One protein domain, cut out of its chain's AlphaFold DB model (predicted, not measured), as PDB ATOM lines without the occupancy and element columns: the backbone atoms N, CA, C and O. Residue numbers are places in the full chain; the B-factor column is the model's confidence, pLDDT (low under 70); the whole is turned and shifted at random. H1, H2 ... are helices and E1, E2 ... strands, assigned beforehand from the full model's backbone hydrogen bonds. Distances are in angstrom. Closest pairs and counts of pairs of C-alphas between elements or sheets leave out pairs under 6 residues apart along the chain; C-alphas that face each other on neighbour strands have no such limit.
ATOM      1  N   CYS A 237     115.122 171.074 189.458       88.56
ATOM      2  CA  CYS A 237     114.283 170.536 190.519       88.56
ATOM      3  C   CYS A 237     114.516 169.035 190.679       88.56
ATOM      4  O   CYS A 237     114.219 168.244 189.781       88.56
ATOM      5  N   LYS A 238     114.909 168.611 191.879       93.31
ATOM      6  CA  LYS A 238     114.983 167.198 192.264       93.31
ATOM      7  C   LYS A 238     113.810 166.845 193.167       93.31
ATOM      8  O   LYS A 238     113.535 167.511 194.165       93.31
ATOM      9  N   LYS A 239     113.103 165.766 192.824       90.06
ATOM     10  CA  LYS A 239     112.015 165.239 193.652       90.06
ATOM     11  C   LYS A 239     112.577 164.760 194.993       90.06
ATOM     12  O   LYS A 239     113.445 163.887 195.023       90.06
ATOM     13  N   TYR A 240     112.056 165.295 196.093       91.19
ATOM     14  CA  TYR A 240     112.432 164.891 197.443       91.19
ATOM     15  C   TYR A 240     111.787 163.545 197.789       91.19
ATOM     16  O   TYR A 240     110.567 163.431 197.898       91.19
ATOM     17  N   GLN A 241     112.608 162.509 197.962       87.50
ATOM     18  CA  GLN A 241     112.138 161.141 198.225       87.50
ATOM     19  C   GLN A 241     111.768 160.895 199.701       87.50
ATOM     20  O   GLN A 241     111.127 159.897 200.012       87.50
ATOM     21  N   GLY A 242     112.145 161.793 200.620       85.38
ATOM     22  CA  GLY A 242     111.973 161.595 202.065       85.38
ATOM     23  C   GLY A 242     110.579 161.910 202.623       85.38
ATOM     24  O   GLY A 242     110.371 161.785 203.824       85.38
ATOM     25  N   ALA A 243     109.623 162.339 201.796       78.81
ATOM     26  CA  ALA A 243     108.290 162.763 202.240       78.81
ATOM     27  C   ALA A 243     107.246 161.631 202.154       78.81
ATOM     28  O   ALA A 243     106.177 161.820 201.575       78.81
ATOM     29  N   ASN A 244     107.547 160.444 202.695       83.44
ATOM     30  CA  ASN A 244     106.587 159.337 202.779       83.44
ATOM     31  C   ASN A 244     106.475 158.805 204.226       83.44
ATOM     32  O   ASN A 244     107.440 158.210 204.710       83.44
ATOM     33  N   PRO A 245     105.328 158.980 204.914       89.81
ATOM     34  CA  PRO A 245     104.101 159.619 204.428       89.81
ATOM     35  C   PRO A 245     104.271 161.130 204.209       89.81
ATOM     36  O   PRO A 245     105.049 161.784 204.900       89.81
ATOM     37  N   PHE A 246     103.535 161.688 203.242       91.12
ATOM     38  CA  PHE A 246     103.625 163.115 202.931       91.12
ATOM     39  C   PHE A 246     103.123 163.959 204.115       91.12
ATOM     40  O   PHE A 246     101.964 163.775 204.519       91.12
ATOM     41  N   PRO A 247     103.952 164.862 204.680       91.50
ATOM     42  CA  PRO A 247     103.610 165.571 205.905       91.50
ATOM     43  C   PRO A 247     102.350 166.425 205.762       91.50
ATOM     44  O   PRO A 247     102.205 167.185 204.808       91.50
ATOM     45  N   PHE A 248     101.447 166.340 206.744       90.38
ATOM     46  CA  PHE A 248     100.172 167.059 206.691       90.38
ATOM     47  C   PHE A 248     100.346 168.583 206.596       90.38
ATOM     48  O   PHE A 248      99.617 169.233 205.860       90.38
ATOM     49  N   TYR A 249     101.347 169.149 207.274       90.06
ATOM     50  CA  TYR A 249     101.606 170.592 207.257       90.06
ATOM     51  C   TYR A 249     102.067 171.132 205.887       90.06
ATOM     52  O   TYR A 249     102.064 172.343 205.697       90.06
ATOM     53  N   LEU A 250     102.449 170.260 204.944       89.50
ATOM     54  CA  LEU A 250     102.772 170.620 203.555       89.50
ATOM     55  C   LEU A 250     101.571 170.485 202.606       89.50
ATOM     56  O   LEU A 250     101.686 170.781 201.414       89.50
ATOM     57  N   ARG A 251     100.428 170.008 203.112       90.12
ATOM     58  CA  ARG A 251      99.181 169.916 202.351       90.12
ATOM     59  C   ARG A 251      98.449 171.261 202.386       90.12
ATOM     60  O   ARG A 251      98.600 172.016 203.349       90.12
ATOM     61  N   PRO A 252      97.620 171.570 201.376       85.44
ATOM     62  CA  PRO A 252      96.870 172.816 201.353       85.44
ATOM     63  C   PRO A 252      95.915 172.916 202.544       85.44
ATOM     64  O   PRO A 252      95.072 172.040 202.758       85.44
ATOM     65  N   LYS A 253      96.006 174.019 203.289       88.12
ATOM     66  CA  LYS A 253      95.009 174.361 204.302       88.12
ATOM     67  C   LYS A 253      93.758 174.840 203.588       88.12
ATOM     68  O   LYS A 253      93.814 175.740 202.755       88.12
ATOM     69  N   CYS A 254      92.618 174.229 203.868       87.69
ATOM     70  CA  CYS A 254      91.379 174.587 203.194       87.69
ATOM     71  C   CYS A 254      90.182 174.548 204.138       87.69
ATOM     72  O   CYS A 254      90.167 173.837 205.142       87.69
ATOM     73  N   VAL A 255      89.181 175.354 203.802       88.44
ATOM     74  CA  VAL A 255      87.843 175.295 204.389       88.44
ATOM     75  C   VAL A 255      86.902 174.858 203.278       88.44
ATOM     76  O   VAL A 255      86.852 175.482 202.215       88.44
ATOM     77  N   VAL A 256      86.189 173.762 203.513       87.88
ATOM     78  CA  VAL A 256      85.182 173.235 202.588       87.88
ATOM     79  C   VAL A 256      83.797 173.614 203.087       87.88
ATOM     80  O   VAL A 256      83.523 173.544 204.279       87.88
ATOM     81  N   GLU A 257      82.905 174.020 202.197       84.75
ATOM     82  CA  GLU A 257      81.515 174.304 202.542       84.75
ATOM     83  C   GLU A 257      80.655 173.065 202.283       84.75
ATOM     84  O   GLU A 257      80.519 172.602 201.145       84.75
ATOM     85  N   MET A 258      80.047 172.534 203.341       82.56
ATOM     86  CA  MET A 258      79.136 171.392 203.288       82.56
ATOM     87  C   MET A 258      77.807 171.772 203.914       82.56
ATOM     88  O   MET A 258      77.764 172.249 205.042       82.56
ATOM     89  N   ASN A 259      76.704 171.573 203.188       87.88
ATOM     90  CA  ASN A 259      75.366 171.950 203.659       87.88
ATOM     91  C   ASN A 259      75.289 173.411 204.151       87.88
ATOM     92  O   ASN A 259      74.611 173.704 205.133       87.88
ATOM     93  N   LYS A 260      75.987 174.327 203.460       87.94
ATOM     94  CA  LYS A 260      76.121 175.753 203.819       87.94
ATOM     95  C   LYS A 260      76.863 176.028 205.133       87.94
ATOM     96  O   LYS A 260      76.796 177.141 205.649       87.94
ATOM     97  N   GLN A 261      77.554 175.035 205.687       91.38
ATOM     98  CA  GLN A 261      78.414 175.199 206.853       91.38
ATOM     99  C   GLN A 261      79.885 175.046 206.445       91.38
ATOM    100  O   GLN A 261      80.236 174.061 205.789       91.38
ATOM    101  N   PRO A 262      80.754 176.003 206.807       92.06
ATOM    102  CA  PRO A 262      82.185 175.871 206.589       92.06
ATOM    103  C   PRO A 262      82.764 174.823 207.547       92.06
ATOM    104  O   PRO A 262      82.540 174.871 208.754       92.06
ATOM    105  N   VAL A 263      83.545 173.896 207.007       93.12
ATOM    106  CA  VAL A 263      84.272 172.862 207.742       93.12
ATOM    107  C   VAL A 263      85.761 173.082 207.509       93.12
ATOM    108  O   VAL A 263      86.242 173.027 206.376       93.12
ATOM    109  N   ALA A 264      86.498 173.355 208.586       93.75
ATOM    110  CA  ALA A 264      87.948 173.471 208.529       93.75
ATOM    111  C   ALA A 264      88.587 172.088 208.359       93.75
ATOM    112  O   ALA A 264      88.251 171.133 209.068       93.75
ATOM    113  N   ILE A 265      89.522 171.992 207.419       93.25
ATOM    114  CA  ILE A 265      90.239 170.754 207.145       93.25
ATOM    115  C   ILE A 265      91.459 170.672 208.064       93.25
ATOM    116  O   ILE A 265      92.349 171.521 208.024       93.25
ATOM    117  N   THR A 266      91.486 169.634 208.892       94.62
ATOM    118  CA  THR A 266      92.538 169.316 209.860       94.62
ATOM    119  C   THR A 266      93.219 168.001 209.484       94.62
ATOM    120  O   THR A 266      92.767 167.283 208.589       94.62
ATOM    121  N   SER A 267      94.311 167.652 210.172       94.38
ATOM    122  CA  SER A 267      95.002 166.368 209.971       94.38
ATOM    123  C   SER A 267      94.074 165.172 210.154       94.38
ATOM    124  O   SER A 267      94.198 164.174 209.445       94.38
ATOM    125  N   ASP A 268      93.122 165.303 211.074       95.25
ATOM    126  CA  ASP A 268      92.286 164.202 211.545       95.25
ATOM    127  C   ASP A 268      91.111 163.932 210.598       95.25
ATOM    128  O   ASP A 268      90.574 162.822 210.556       95.25
ATOM    129  N   ASN A 269      90.716 164.937 209.810       93.56
ATOM    130  CA  ASN A 269      89.586 164.839 208.889       93.56
ATOM    131  C   ASN A 269      89.977 164.934 207.400       93.56
ATOM    132  O   ASN A 269      89.132 164.682 206.546       93.56
ATOM    133  N   TYR A 270      91.242 165.205 207.056       92.38
ATOM    134  CA  TYR A 270      91.684 165.405 205.666       92.38
ATOM    135  C   TYR A 270      91.270 164.281 204.715       92.38
ATOM    136  O   TYR A 270      90.636 164.532 203.692       92.38
ATOM    137  N   PHE A 271      91.576 163.030 205.066       91.38
ATOM    138  CA  PHE A 271      91.273 161.872 204.220       91.38
ATOM    139  C   PHE A 271      89.783 161.524 204.165       91.38
ATOM    140  O   PHE A 271      89.371 160.713 203.335       91.38
ATOM    141  N   GLN A 272      88.968 162.136 205.027       90.31
ATOM    142  CA  GLN A 272      87.520 162.038 204.913       90.31
ATOM    143  C   GLN A 272      87.046 162.844 203.707       90.31
ATOM    144  O   GLN A 272      86.183 162.361 202.987       90.31
ATOM    145  N   TYR A 273      87.643 164.013 203.447       87.06
ATOM    146  CA  TYR A 273      87.225 164.953 202.398       87.06
ATOM    147  C   TYR A 273      88.035 164.864 201.107       87.06
ATOM    148  O   TYR A 273      87.513 165.181 200.036       87.06
ATOM    149  N   PHE A 274      89.291 164.434 201.194       88.69
ATOM    150  CA  PHE A 274      90.210 164.419 200.068       88.69
ATOM    151  C   PHE A 274      90.875 163.065 199.880       88.69
ATOM    152  O   PHE A 274      91.328 162.415 200.818       88.69
ATOM    153  N   THR A 275      90.988 162.656 198.623       85.56
ATOM    154  CA  THR A 275      91.850 161.555 198.198       85.56
ATOM    155  C   THR A 275      93.035 162.160 197.450       85.56
ATOM    156  O   THR A 275      92.838 162.634 196.326       85.56
ATOM    157  N   PRO A 276      94.245 162.202 198.044       86.44
ATOM    158  CA  PRO A 276      95.409 162.704 197.334       86.44
ATOM    159  C   PRO A 276      95.702 161.802 196.138       86.44
ATOM    160  O   PRO A 276      95.816 160.583 196.253       86.44
ATOM    161  N   ILE A 277      95.789 162.425 194.974       81.06
ATOM    162  CA  ILE A 277      96.197 161.805 193.718       81.06
ATOM    163  C   ILE A 277      97.716 161.857 193.590       81.06
ATOM    164  O   ILE A 277      98.332 160.926 193.062       81.06
ATOM    165  N   LYS A 278      98.303 162.977 194.010       84.75
ATOM    166  CA  LYS A 278      99.717 163.272 193.840       84.75
ATOM    167  C   LYS A 278     100.152 164.249 194.924       84.75
ATOM    168  O   LYS A 278      99.713 165.388 194.913       84.75
ATOM    169  N   ASP A 279     101.035 163.809 195.809       88.88
ATOM    170  CA  ASP A 279     101.708 164.682 196.766       88.88
ATOM    171  C   ASP A 279     103.210 164.608 196.479       88.88
ATOM    172  O   ASP A 279     103.835 163.556 196.638       88.88
ATOM    173  N   GLU A 280     103.793 165.697 195.990       89.62
ATOM    174  CA  GLU A 280     105.224 165.765 195.712       89.62
ATOM    175  C   GLU A 280     105.831 167.032 196.292       89.62
ATOM    176  O   GLU A 280     105.306 168.132 196.131       89.62
ATOM    177  N   LEU A 281     106.990 166.853 196.915       91.38
ATOM    178  CA  LEU A 281     107.893 167.928 197.270       91.38
ATOM    179  C   LEU A 281     109.081 167.864 196.313       91.38
ATOM    180  O   LEU A 281     109.694 166.811 196.135       91.38
ATOM    181  N   TRP A 282     109.391 168.988 195.694       90.06
ATOM    182  CA  TRP A 282     110.538 169.166 194.819       90.06
ATOM    183  C   TRP A 282     111.435 170.230 195.436       90.06
ATOM    184  O   TRP A 282     110.946 171.275 195.856       90.06
ATOM    185  N   VAL A 283     112.732 169.950 195.503       90.25
ATOM    186  CA  VAL A 283     113.755 170.915 195.914       90.25
ATOM    187  C   VAL A 283     114.433 171.387 194.645       90.25
ATOM    188  O   VAL A 283     114.943 170.561 193.889       90.25
ATOM    189  N   CYS A 284     114.386 172.683 194.389       88.62
ATOM    190  CA  CYS A 284     114.920 173.273 193.181       88.62
ATOM    191  C   CYS A 284     116.050 174.241 193.517       88.62
ATOM    192  O   CYS A 284     115.889 175.107 194.377       88.62
ATOM    193  N   ASP A 285     117.171 174.106 192.816       86.00
ATOM    194  CA  ASP A 285     118.321 174.991 192.980       86.00
ATOM    195  C   ASP A 285     118.053 176.311 192.235       86.00
ATOM    196  O   ASP A 285     118.017 176.352 191.003       86.00
ATOM    197  N   GLY A 286     117.788 177.381 192.988       78.94
ATOM    198  CA  GLY A 286     117.566 178.743 192.506       78.94
ATOM    199  C   GLY A 286     118.867 179.496 192.204       78.94
ATOM    200  O   GLY A 286     119.970 179.045 192.510       78.94
ATOM    201  N   GLN A 287     118.754 180.684 191.603       75.75
ATOM    202  CA  GLN A 287     119.900 181.595 191.492       75.75
ATOM    203  C   GLN A 287     120.282 182.144 192.878       75.75
ATOM    204  O   GLN A 287     119.427 182.273 193.749       75.75
ATOM    205  N   ASN A 288     121.555 182.504 193.070       81.44
ATOM    206  CA  ASN A 288     122.079 183.106 194.308       81.44
ATOM    207  C   ASN A 288     121.973 182.223 195.567       81.44
ATOM    208  O   ASN A 288     121.761 182.747 196.654       81.44
ATOM    209  N   ASN A 289     122.145 180.903 195.431       78.81
ATOM    210  CA  ASN A 289     122.015 179.919 196.522       78.81
ATOM    211  C   ASN A 289     120.611 179.816 197.144       78.81
ATOM    212  O   ASN A 289     120.454 179.120 198.143       78.81
ATOM    213  N   LEU A 290     119.596 180.440 196.539       78.69
ATOM    214  CA  LEU A 290     118.214 180.294 196.979       78.69
ATOM    215  C   LEU A 290     117.731 178.874 196.695       78.69
ATOM    216  O   LEU A 290     117.844 178.395 195.565       78.69
ATOM    217  N   GLN A 291     117.148 178.203 197.683       82.12
ATOM    218  CA  GLN A 291     116.451 176.938 197.456       82.12
ATOM    219  C   GLN A 291     114.967 177.202 197.280       82.12
ATOM    220  O   GLN A 291     114.320 177.821 198.115       82.12
ATOM    221  N   VAL A 292     114.398 176.707 196.191       83.44
ATOM    222  CA  VAL A 292     112.970 176.832 195.927       83.44
ATOM    223  C   VAL A 292     112.318 175.486 196.202       83.44
ATOM    224  O   VAL A 292     112.622 174.489 195.548       83.44
ATOM    225  N   LEU A 293     111.396 175.437 197.159       85.31
ATOM    226  CA  LEU A 293     110.558 174.268 197.385       85.31
ATOM    227  C   LEU A 293     109.303 174.380 196.523       85.31
ATOM    228  O   LEU A 293     108.478 175.280 196.695       85.31
ATOM    229  N   ARG A 294     109.137 173.436 195.602       84.06
ATOM    230  CA  ARG A 294     107.933 173.297 194.787       84.06
ATOM    231  C   ARG A 294     107.075 172.173 195.353       84.06
ATOM    232  O   ARG A 294     107.456 171.003 195.343       84.06
ATOM    233  N   LEU A 295     105.895 172.543 195.832       86.56
ATOM    234  CA  LEU A 295     104.884 171.630 196.347       86.56
ATOM    235  C   LEU A 295     103.834 171.392 195.264       86.56
ATOM    236  O   LEU A 295     103.168 172.326 194.815       86.56
ATOM    237  N   VAL A 296     103.673 170.134 194.867       84.56
ATOM    238  CA  VAL A 296     102.637 169.701 193.929       84.56
ATOM    239  C   VAL A 296     101.648 168.846 194.702       84.56
ATOM    240  O   VAL A 296     101.963 167.713 195.066       84.56
ATOM    241  N   ASN A 297     100.461 169.396 194.944       82.38
ATOM    242  CA  ASN A 297      99.360 168.688 195.586       82.38
ATOM    243  C   ASN A 297      98.208 168.564 194.576       82.38
ATOM    244  O   ASN A 297      97.596 169.561 194.191       82.38
ATOM    245  N   GLU A 298      97.919 167.340 194.146       81.94
ATOM    246  CA  GLU A 298      96.777 166.974 193.309       81.94
ATOM    247  C   GLU A 298      95.848 166.097 194.144       81.94
ATOM    248  O   GLU A 298      96.285 165.090 194.703       81.94
ATOM    249  N   PHE A 299      94.569 166.447 194.240       84.25
ATOM    250  CA  PHE A 299      93.612 165.701 195.057       84.25
ATOM    251  C   PHE A 299      92.199 165.737 194.473       84.25
ATOM    252  O   PHE A 299      91.824 166.648 193.732       84.25
ATOM    253  N   LEU A 300      91.415 164.709 194.809       79.31
ATOM    254  CA  LEU A 300      89.980 164.625 194.526       79.31
ATOM    255  C   LEU A 300      89.189 164.870 195.798       79.31
ATOM    256  O   LEU A 300      89.559 164.360 196.855       79.31
ATOM    257  N   THR A 301      88.058 165.557 195.681       80.06
ATOM    258  CA  THR A 301      87.054 165.582 196.746       80.06
ATOM    259  C   THR A 301      86.320 164.241 196.807       80.06
ATOM    260  O   THR A 301      85.973 163.649 195.783       80.06
ATOM    261  N   THR A 302      86.095 163.718 198.008       70.75
ATOM    262  CA  THR A 302      85.367 162.456 198.237       70.75
ATOM    263  C   THR A 302      83.849 162.640 198.289       70.75
ATOM    264  O   THR A 302      83.127 161.677 198.020       70.75
ATOM    265  N   PHE A 303      83.390 163.851 198.614       75.56
ATOM    266  CA  PHE A 303      81.989 164.259 198.724       75.56
ATOM    267  C   PHE A 303      81.697 165.458 197.822       75.56
ATOM    268  O   PHE A 303      82.619 166.172 197.426       75.56
ATOM    269  N   GLU A 304      80.411 165.708 197.564       65.62
ATOM    270  CA  GLU A 304      79.956 166.947 196.932       65.62
ATOM    271  C   GLU A 304      80.267 168.140 197.841       65.62
ATOM    272  O   GLU A 304      79.554 168.430 198.802       65.62
ATOM    273  N   VAL A 305      81.369 168.822 197.543       66.19
ATOM    274  CA  VAL A 305      81.763 170.053 198.221       66.19
ATOM    275  C   VAL A 305      81.081 171.230 197.518       66.19
ATOM    276  O   VAL A 305      81.188 171.389 196.299       66.19
ATOM    277  N   GLY A 306      80.358 172.056 198.280       61.22
ATOM    278  CA  GLY A 306      79.650 173.222 197.746       61.22
ATOM    279  C   GLY A 306      80.610 174.309 197.269       61.22
ATOM    280  O   GLY A 306      80.436 174.863 196.187       61.22
ATOM    281  N   SER A 307      81.653 174.580 198.044       69.44
ATOM    282  CA  SER A 307      82.765 175.461 197.696       69.44
ATOM    283  C   SER A 307      83.999 175.037 198.493       69.44
ATOM    284  O   SER A 307      83.878 174.476 199.582       69.44
ATOM    285  N   ALA A 308      85.193 175.254 197.950       69.38
ATOM    286  CA  ALA A 308      86.439 175.024 198.672       69.38
ATOM    287  C   ALA A 308      87.263 176.303 198.610       69.38
ATOM    288  O   ALA A 308      87.568 176.801 197.524       69.38
ATOM    289  N   THR A 309      87.611 176.830 199.779       74.38
ATOM    290  CA  THR A 309      88.532 177.957 199.900       74.38
ATOM    291  C   THR A 309      89.874 177.400 200.331       74.38
ATOM    292  O   THR A 309      89.990 176.827 201.415       74.38
ATOM    293  N   VAL A 310      90.873 177.523 199.462       71.56
ATOM    294  CA  VAL A 310      92.243 177.110 199.769       71.56
ATOM    295  C   VAL A 310      93.000 178.325 200.278       71.56
ATOM    296  O   VAL A 310      93.122 179.330 199.580       71.56
ATOM    297  N   TYR A 311      93.515 178.211 201.492       71.75
ATOM    298  CA  TYR A 311      94.432 179.169 202.076       71.75
ATOM    299  C   TYR A 311      95.843 178.669 201.791       71.75
ATOM    300  O   TYR A 311      96.250 177.602 202.256       71.75
ATOM    301  N   SER A 312      96.598 179.431 201.006       57.19
ATOM    302  CA  SER A 312      98.047 179.276 201.019       57.19
ATOM    303  C   SER A 312      98.561 180.027 202.244       57.19
ATOM    304  O   SER A 312      98.590 181.254 202.275       57.19
ATOM    305  N   GLU A 313      98.891 179.292 203.302       47.56
ATOM    306  CA  GLU A 313      99.760 179.845 204.334       47.56
ATOM    307  C   GLU A 313     101.203 179.687 203.860       47.56
ATOM    308  O   GLU A 313     101.628 178.600 203.461       47.56
ATOM    309  N   VAL A 314     101.944 180.791 203.874       36.81
ATOM    310  CA  VAL A 314     103.387 180.791 203.651       36.81
ATOM    311  C   VAL A 314     104.020 179.982 204.782       36.81
ATOM    312  O   VAL A 314     103.891 180.341 205.951       36.81
ATOM    313  N   VAL A 315     104.694 178.882 204.448       33.56
ATOM    314  CA  VAL A 315     105.551 178.190 205.414       33.56
ATOM    315  C   VAL A 315     106.811 179.038 205.553       33.56
ATOM    316  O   VAL A 315     107.709 178.974 204.719       33.56
ATOM    317  N   GLU A 316     106.841 179.887 206.578       27.11
ATOM    318  CA  GLU A 316     108.003 180.698 206.937       27.11
ATOM    319  C   GLU A 316     109.121 179.780 207.461       27.11
ATOM    320  O   GLU A 316     109.237 179.500 208.655       27.11
ATOM    321  N   LEU A 317     109.963 179.285 206.555       29.55
ATOM    322  CA  LEU A 317     111.297 178.818 206.913       29.55
ATOM    323  C   LEU A 317     112.155 180.078 207.083       29.55
ATOM    324  O   LEU A 317     112.523 180.716 206.103       29.55
ATOM    325  N   ARG A 318     112.402 180.498 208.332       25.98
ATOM    326  CA  ARG A 318     113.288 181.643 208.648       25.98
ATOM    327  C   ARG A 318     114.610 181.497 207.859       25.98
ATOM    328  O   ARG A 318     115.192 180.420 207.924       25.98
ATOM    329  N   LYS A 319     115.161 182.510 207.169       26.70
ATOM    330  CA  LYS A 319     115.071 183.977 207.335       26.70
ATOM    331  C   LYS A 319     114.877 184.716 205.994       26.70
ATOM    332  O   LYS A 319     115.606 184.453 205.059       26.70
ATOM    333  N   ASN A 320     114.016 185.743 206.026       29.86
ATOM    334  CA  ASN A 320     113.898 186.891 205.105       29.86
ATOM    335  C   ASN A 320     113.507 186.622 203.640       29.86
ATOM    336  O   ASN A 320     114.331 186.741 202.750       29.86
ATOM    337  N   VAL A 321     112.212 186.427 203.368       36.09
ATOM    338  CA  VAL A 321     111.692 186.347 201.989       36.09
ATOM    339  C   VAL A 321     110.459 187.247 201.818       36.09
ATOM    340  O   VAL A 321     109.603 187.309 202.698       36.09
ATOM    341  N   GLN A 322     110.359 187.945 200.680       32.12
ATOM    342  CA  GLN A 322     109.134 188.621 200.220       32.12
ATOM    343  C   GLN A 322     108.346 187.694 199.283       32.12
ATOM    344  O   GLN A 322     108.914 187.161 198.334       32.12
ATOM    345  N   LEU A 323     107.039 187.517 199.519       34.50
ATOM    346  CA  LEU A 323     106.175 186.626 198.728       34.50
ATOM    347  C   LEU A 323     104.787 187.224 198.461       34.50
ATOM    348  O   LEU A 323     104.270 188.032 199.232       34.50
ATOM    349  N   PHE A 324     104.194 186.788 197.345       30.66
ATOM    350  CA  PHE A 324     102.886 187.202 196.836       30.66
ATOM    351  C   PHE A 324     101.780 186.243 197.298       30.66
ATOM    352  O   PHE A 324     101.900 185.027 197.154       30.66
ATOM    353  N   THR A 325     100.677 186.797 197.804       26.77
ATOM    354  CA  THR A 325      99.494 186.043 198.243       26.77
ATOM    355  C   THR A 325      98.511 185.863 197.088       26.77
ATOM    356  O   THR A 325      98.094 186.844 196.473       26.77
ATOM    357  N   PHE A 326      98.060 184.631 196.838       31.55
ATOM    358  CA  PHE A 326      96.941 184.353 195.934       31.55
ATOM    359  C   PHE A 326      95.784 183.740 196.728       31.55
ATOM    360  O   PHE A 326      95.919 182.662 197.307       31.55
ATOM    361  N   ALA A 327      94.638 184.421 196.745       27.52
ATOM    362  CA  ALA A 327      93.375 183.854 197.203       27.52
ATOM    363  C   ALA A 327      92.610 183.325 195.983       27.52
ATOM    364  O   ALA A 327      92.365 184.072 195.036       27.52
ATOM    365  N   ILE A 328      92.233 182.044 195.993       37.62
ATOM    366  CA  ILE A 328      91.400 181.446 194.942       37.62
ATOM    367  C   ILE A 328      90.054 181.081 195.571       37.62
ATOM    368  O   ILE A 328      89.967 180.158 196.378       37.62
ATOM    369  N   GLN A 329      89.002 181.815 195.204       29.03
ATOM    370  CA  GLN A 329      87.620 181.495 195.565       29.03
ATOM    371  C   GLN A 329      87.013 180.607 194.472       29.03
ATOM    372  O   GLN A 329      87.035 180.977 193.298       29.03
ATOM    373  N   MET A 330      86.470 179.441 194.834       37.00
ATOM    374  CA  MET A 330      85.860 178.509 193.873       37.00
ATOM    375  C   MET A 330      84.453 178.089 194.288       37.00
ATOM    376  O   MET A 330      84.210 177.790 195.452       37.00
ATOM    377  N   GLN A 331      83.532 178.031 193.322       30.41
ATOM    378  CA  GLN A 331      82.141 177.622 193.526       30.41
ATOM    379  C   GLN A 331      81.835 176.287 192.823       30.41
ATOM    380  O   GLN A 331      82.157 176.111 191.652       30.41
ATOM    381  N   LYS A 332      81.182 175.387 193.573       33.56
ATOM    382  CA  LYS A 332      80.357 174.223 193.195       33.56
ATOM    383  C   LYS A 332      80.887 173.311 192.079       33.56
ATOM    384  O   LYS A 332      80.588 173.560 190.922       33.56
ATOM    385  N   LEU A 333      81.577 172.212 192.434       36.56
ATOM    386  CA  LEU A 333      81.715 170.942 191.674       36.56
ATOM    387  C   LEU A 333      82.708 169.985 192.389       36.56
ATOM    388  O   LEU A 333      83.597 170.436 193.105       36.56
ATOM    389  N   ASN A 334      82.619 168.670 192.126       39.72
ATOM    390  CA  ASN A 334      83.640 167.665 192.491       39.72
ATOM    391  C   ASN A 334      84.926 167.858 191.661       39.72
ATOM    392  O   ASN A 334      85.152 167.164 190.674       39.72
ATOM    393  N   ILE A 335      85.724 168.876 191.974       51.03
ATOM    394  CA  ILE A 335      86.823 169.359 191.127       51.03
ATOM    395  C   ILE A 335      88.115 168.562 191.380       51.03
ATOM    396  O   ILE A 335      88.460 168.249 192.516       51.03
ATOM    397  N   LEU A 336      88.848 168.266 190.299       41.62
ATOM    398  CA  LEU A 336      90.265 167.918 190.379       41.62
ATOM    399  C   LEU A 336      91.034 169.192 190.722       41.62
ATOM    400  O   LEU A 336      91.103 170.106 189.897       41.62
ATOM    401  N   LEU A 337      91.589 169.256 191.925       50.75
ATOM    402  CA  LEU A 337      92.360 170.404 192.377       50.75
ATOM    403  C   LEU A 337      93.840 170.086 192.210       50.75
ATOM    404  O   LEU A 337      94.341 169.135 192.801       50.75
ATOM    405  N   SER A 338      94.519 170.875 191.378       43.88
ATOM    406  CA  SER A 338      95.976 170.890 191.273       43.88
ATOM    407  C   SER A 338      96.450 172.226 191.814       43.88
ATOM    408  O   SER A 338      96.249 173.256 191.170       43.88
ATOM    409  N   LEU A 339      97.048 172.210 193.002       57.56
ATOM    410  CA  LEU A 339      97.688 173.383 193.577       57.56
ATOM    411  C   LEU A 339      99.198 173.251 193.388       57.56
ATOM    412  O   LEU A 339      99.801 172.254 193.793       57.56
ATOM    413  N   GLU A 340      99.788 174.268 192.780       45.88
ATOM    414  CA  GLU A 340     101.231 174.412 192.669       45.88
ATOM    415  C   GLU A 340     101.647 175.593 193.540       45.88
ATOM    416  O   GLU A 340     101.244 176.728 193.285       45.88
ATOM    417  N   LEU A 341     102.396 175.307 194.605       57.97
ATOM    418  CA  LEU A 341     102.932 176.321 195.506       57.97
ATOM    419  C   LEU A 341     104.452 176.353 195.355       57.97
ATOM    420  O   LEU A 341     105.115 175.319 195.457       57.97
ATOM    421  N   ILE A 342     104.982 177.547 195.107       46.97
ATOM    422  CA  ILE A 342     106.415 177.815 195.001       46.97
ATOM    423  C   ILE A 342     106.811 178.589 196.256       46.97
ATOM    424  O   ILE A 342     106.330 179.699 196.478       46.97
ATOM    425  N   ILE A 343     107.660 177.988 197.084       55.22
ATOM    426  CA  ILE A 343     108.234 178.610 198.278       55.22
ATOM    427  C   ILE A 343     109.694 178.900 197.959       55.22
ATOM    428  O   ILE A 343     110.426 177.989 197.588       55.22
ATOM    429  N   VAL A 344     110.119 180.151 198.088       39.66
ATOM    430  CA  VAL A 344     111.530 180.534 197.964       39.66
ATOM    431  C   VAL A 344     112.129 180.557 199.368       39.66
ATOM    432  O   VAL A 344     111.501 181.093 200.279       39.66
ATOM    433  N   CYS A 345     113.293 179.944 199.549       39.66
ATOM    434  CA  CYS A 345     114.060 179.914 200.790       39.66
ATOM    435  C   CYS A 345     115.448 180.517 200.533       39.66
ATOM    436  O   CYS A 345     116.097 180.136 199.557       39.66
ATOM    437  N   ASP A 346     115.872 181.430 201.409       38.03
ATOM    438  CA  ASP A 346     117.209 182.045 201.418       38.03
ATOM    439  C   ASP A 346     118.268 181.167 202.099       38.03
ATOM    440  O   ASP A 346     117.947 180.531 203.136       38.03
TER     441      ASP A 346
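This is residues 237 to 346 of the 346 residues of an uncharacterized protein of Laodelphax striatellus (UniProt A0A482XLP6). Two antiparallel sheets make a lopsided, partial sandwich: a long, twisted sheet of E1, E4, E5 and E8, and a shorter sheet of E3, E2, E6 and E7 that faces only the end of it where E4 begins and E5 ends. The tiny helix H1 sits at one side of that end, residues 240 to 252 cross from the long sheet to the short one, and residues 312 to 327 make a wide loop between E6 and E7. The 110 printed residues are mostly strand by class, with one named helix and eight named strands in the chain order E1 E2 E3 H1 E4 E5 E6 E7 E8. The whole is compact, with a radius of gyration of the C-alphas of 15.0 A, and elongated, spanning 49 by 28 by 21 A.

In the long sheet, of order E1 E4 E5 E8, E4, residues 274 to 285, and E5, residues 291 to 301, form a hairpin at 169 degrees, with N 280 and O 296 at 2.9 A, within hydrogen-bond range. E4 bends by 59 degrees at residue 277. E8, residues 336 to 345, is antiparallel to E5, with N 293 and O 343 at 2.8 A. The other edge strand, E1, residues 237 to 239, pairs with E4 through N 238 and O 283, 2.8 A. In the second sheet, of order E3 E2 E6 E7, E2, residues 253 to 258, and E3, residues 261 to 264, form a hairpin, with N 263 and O 256 at 2.8 A. E6, residues 307 to 311, is antiparallel to E2, with N 257 and O 307 at 2.8 A. E7, residues 328 to 331, forms a hairpin with E6, but no backbone N and O across this pair are within hydrogen-bond range; C-alphas 307 and 331 face each other at 4.7 A. E2 and E5 are apart, as are E6 and E8. H1, residues 270 to 273, only grazes each sheet, and is only just on the second, with 5 pairs of C-alphas within 10 A; it is too short for an O i to N i+4 pair, and its one O i to N i+3 pair is within range.

E1 begins at C-alpha 237, (114.283, 170.536, 190.519). E4 measures 30.9 A, E5 31.5 A and E2 16.2 A. E8 measures 28.6 A and ends at C-alpha 345, (114.060, 179.914, 200.790).

The C-alphas of Asn 259 and Asn 288, the two farthest apart, are 48.9 A from each other. The printed part has no cut and ends at the chain's last residue. The links E1 to E2 and E6 to E7 are long. Mean pLDDT of the printed part is 70.1; residues 304 to 308 and 312 to 346 are under 70.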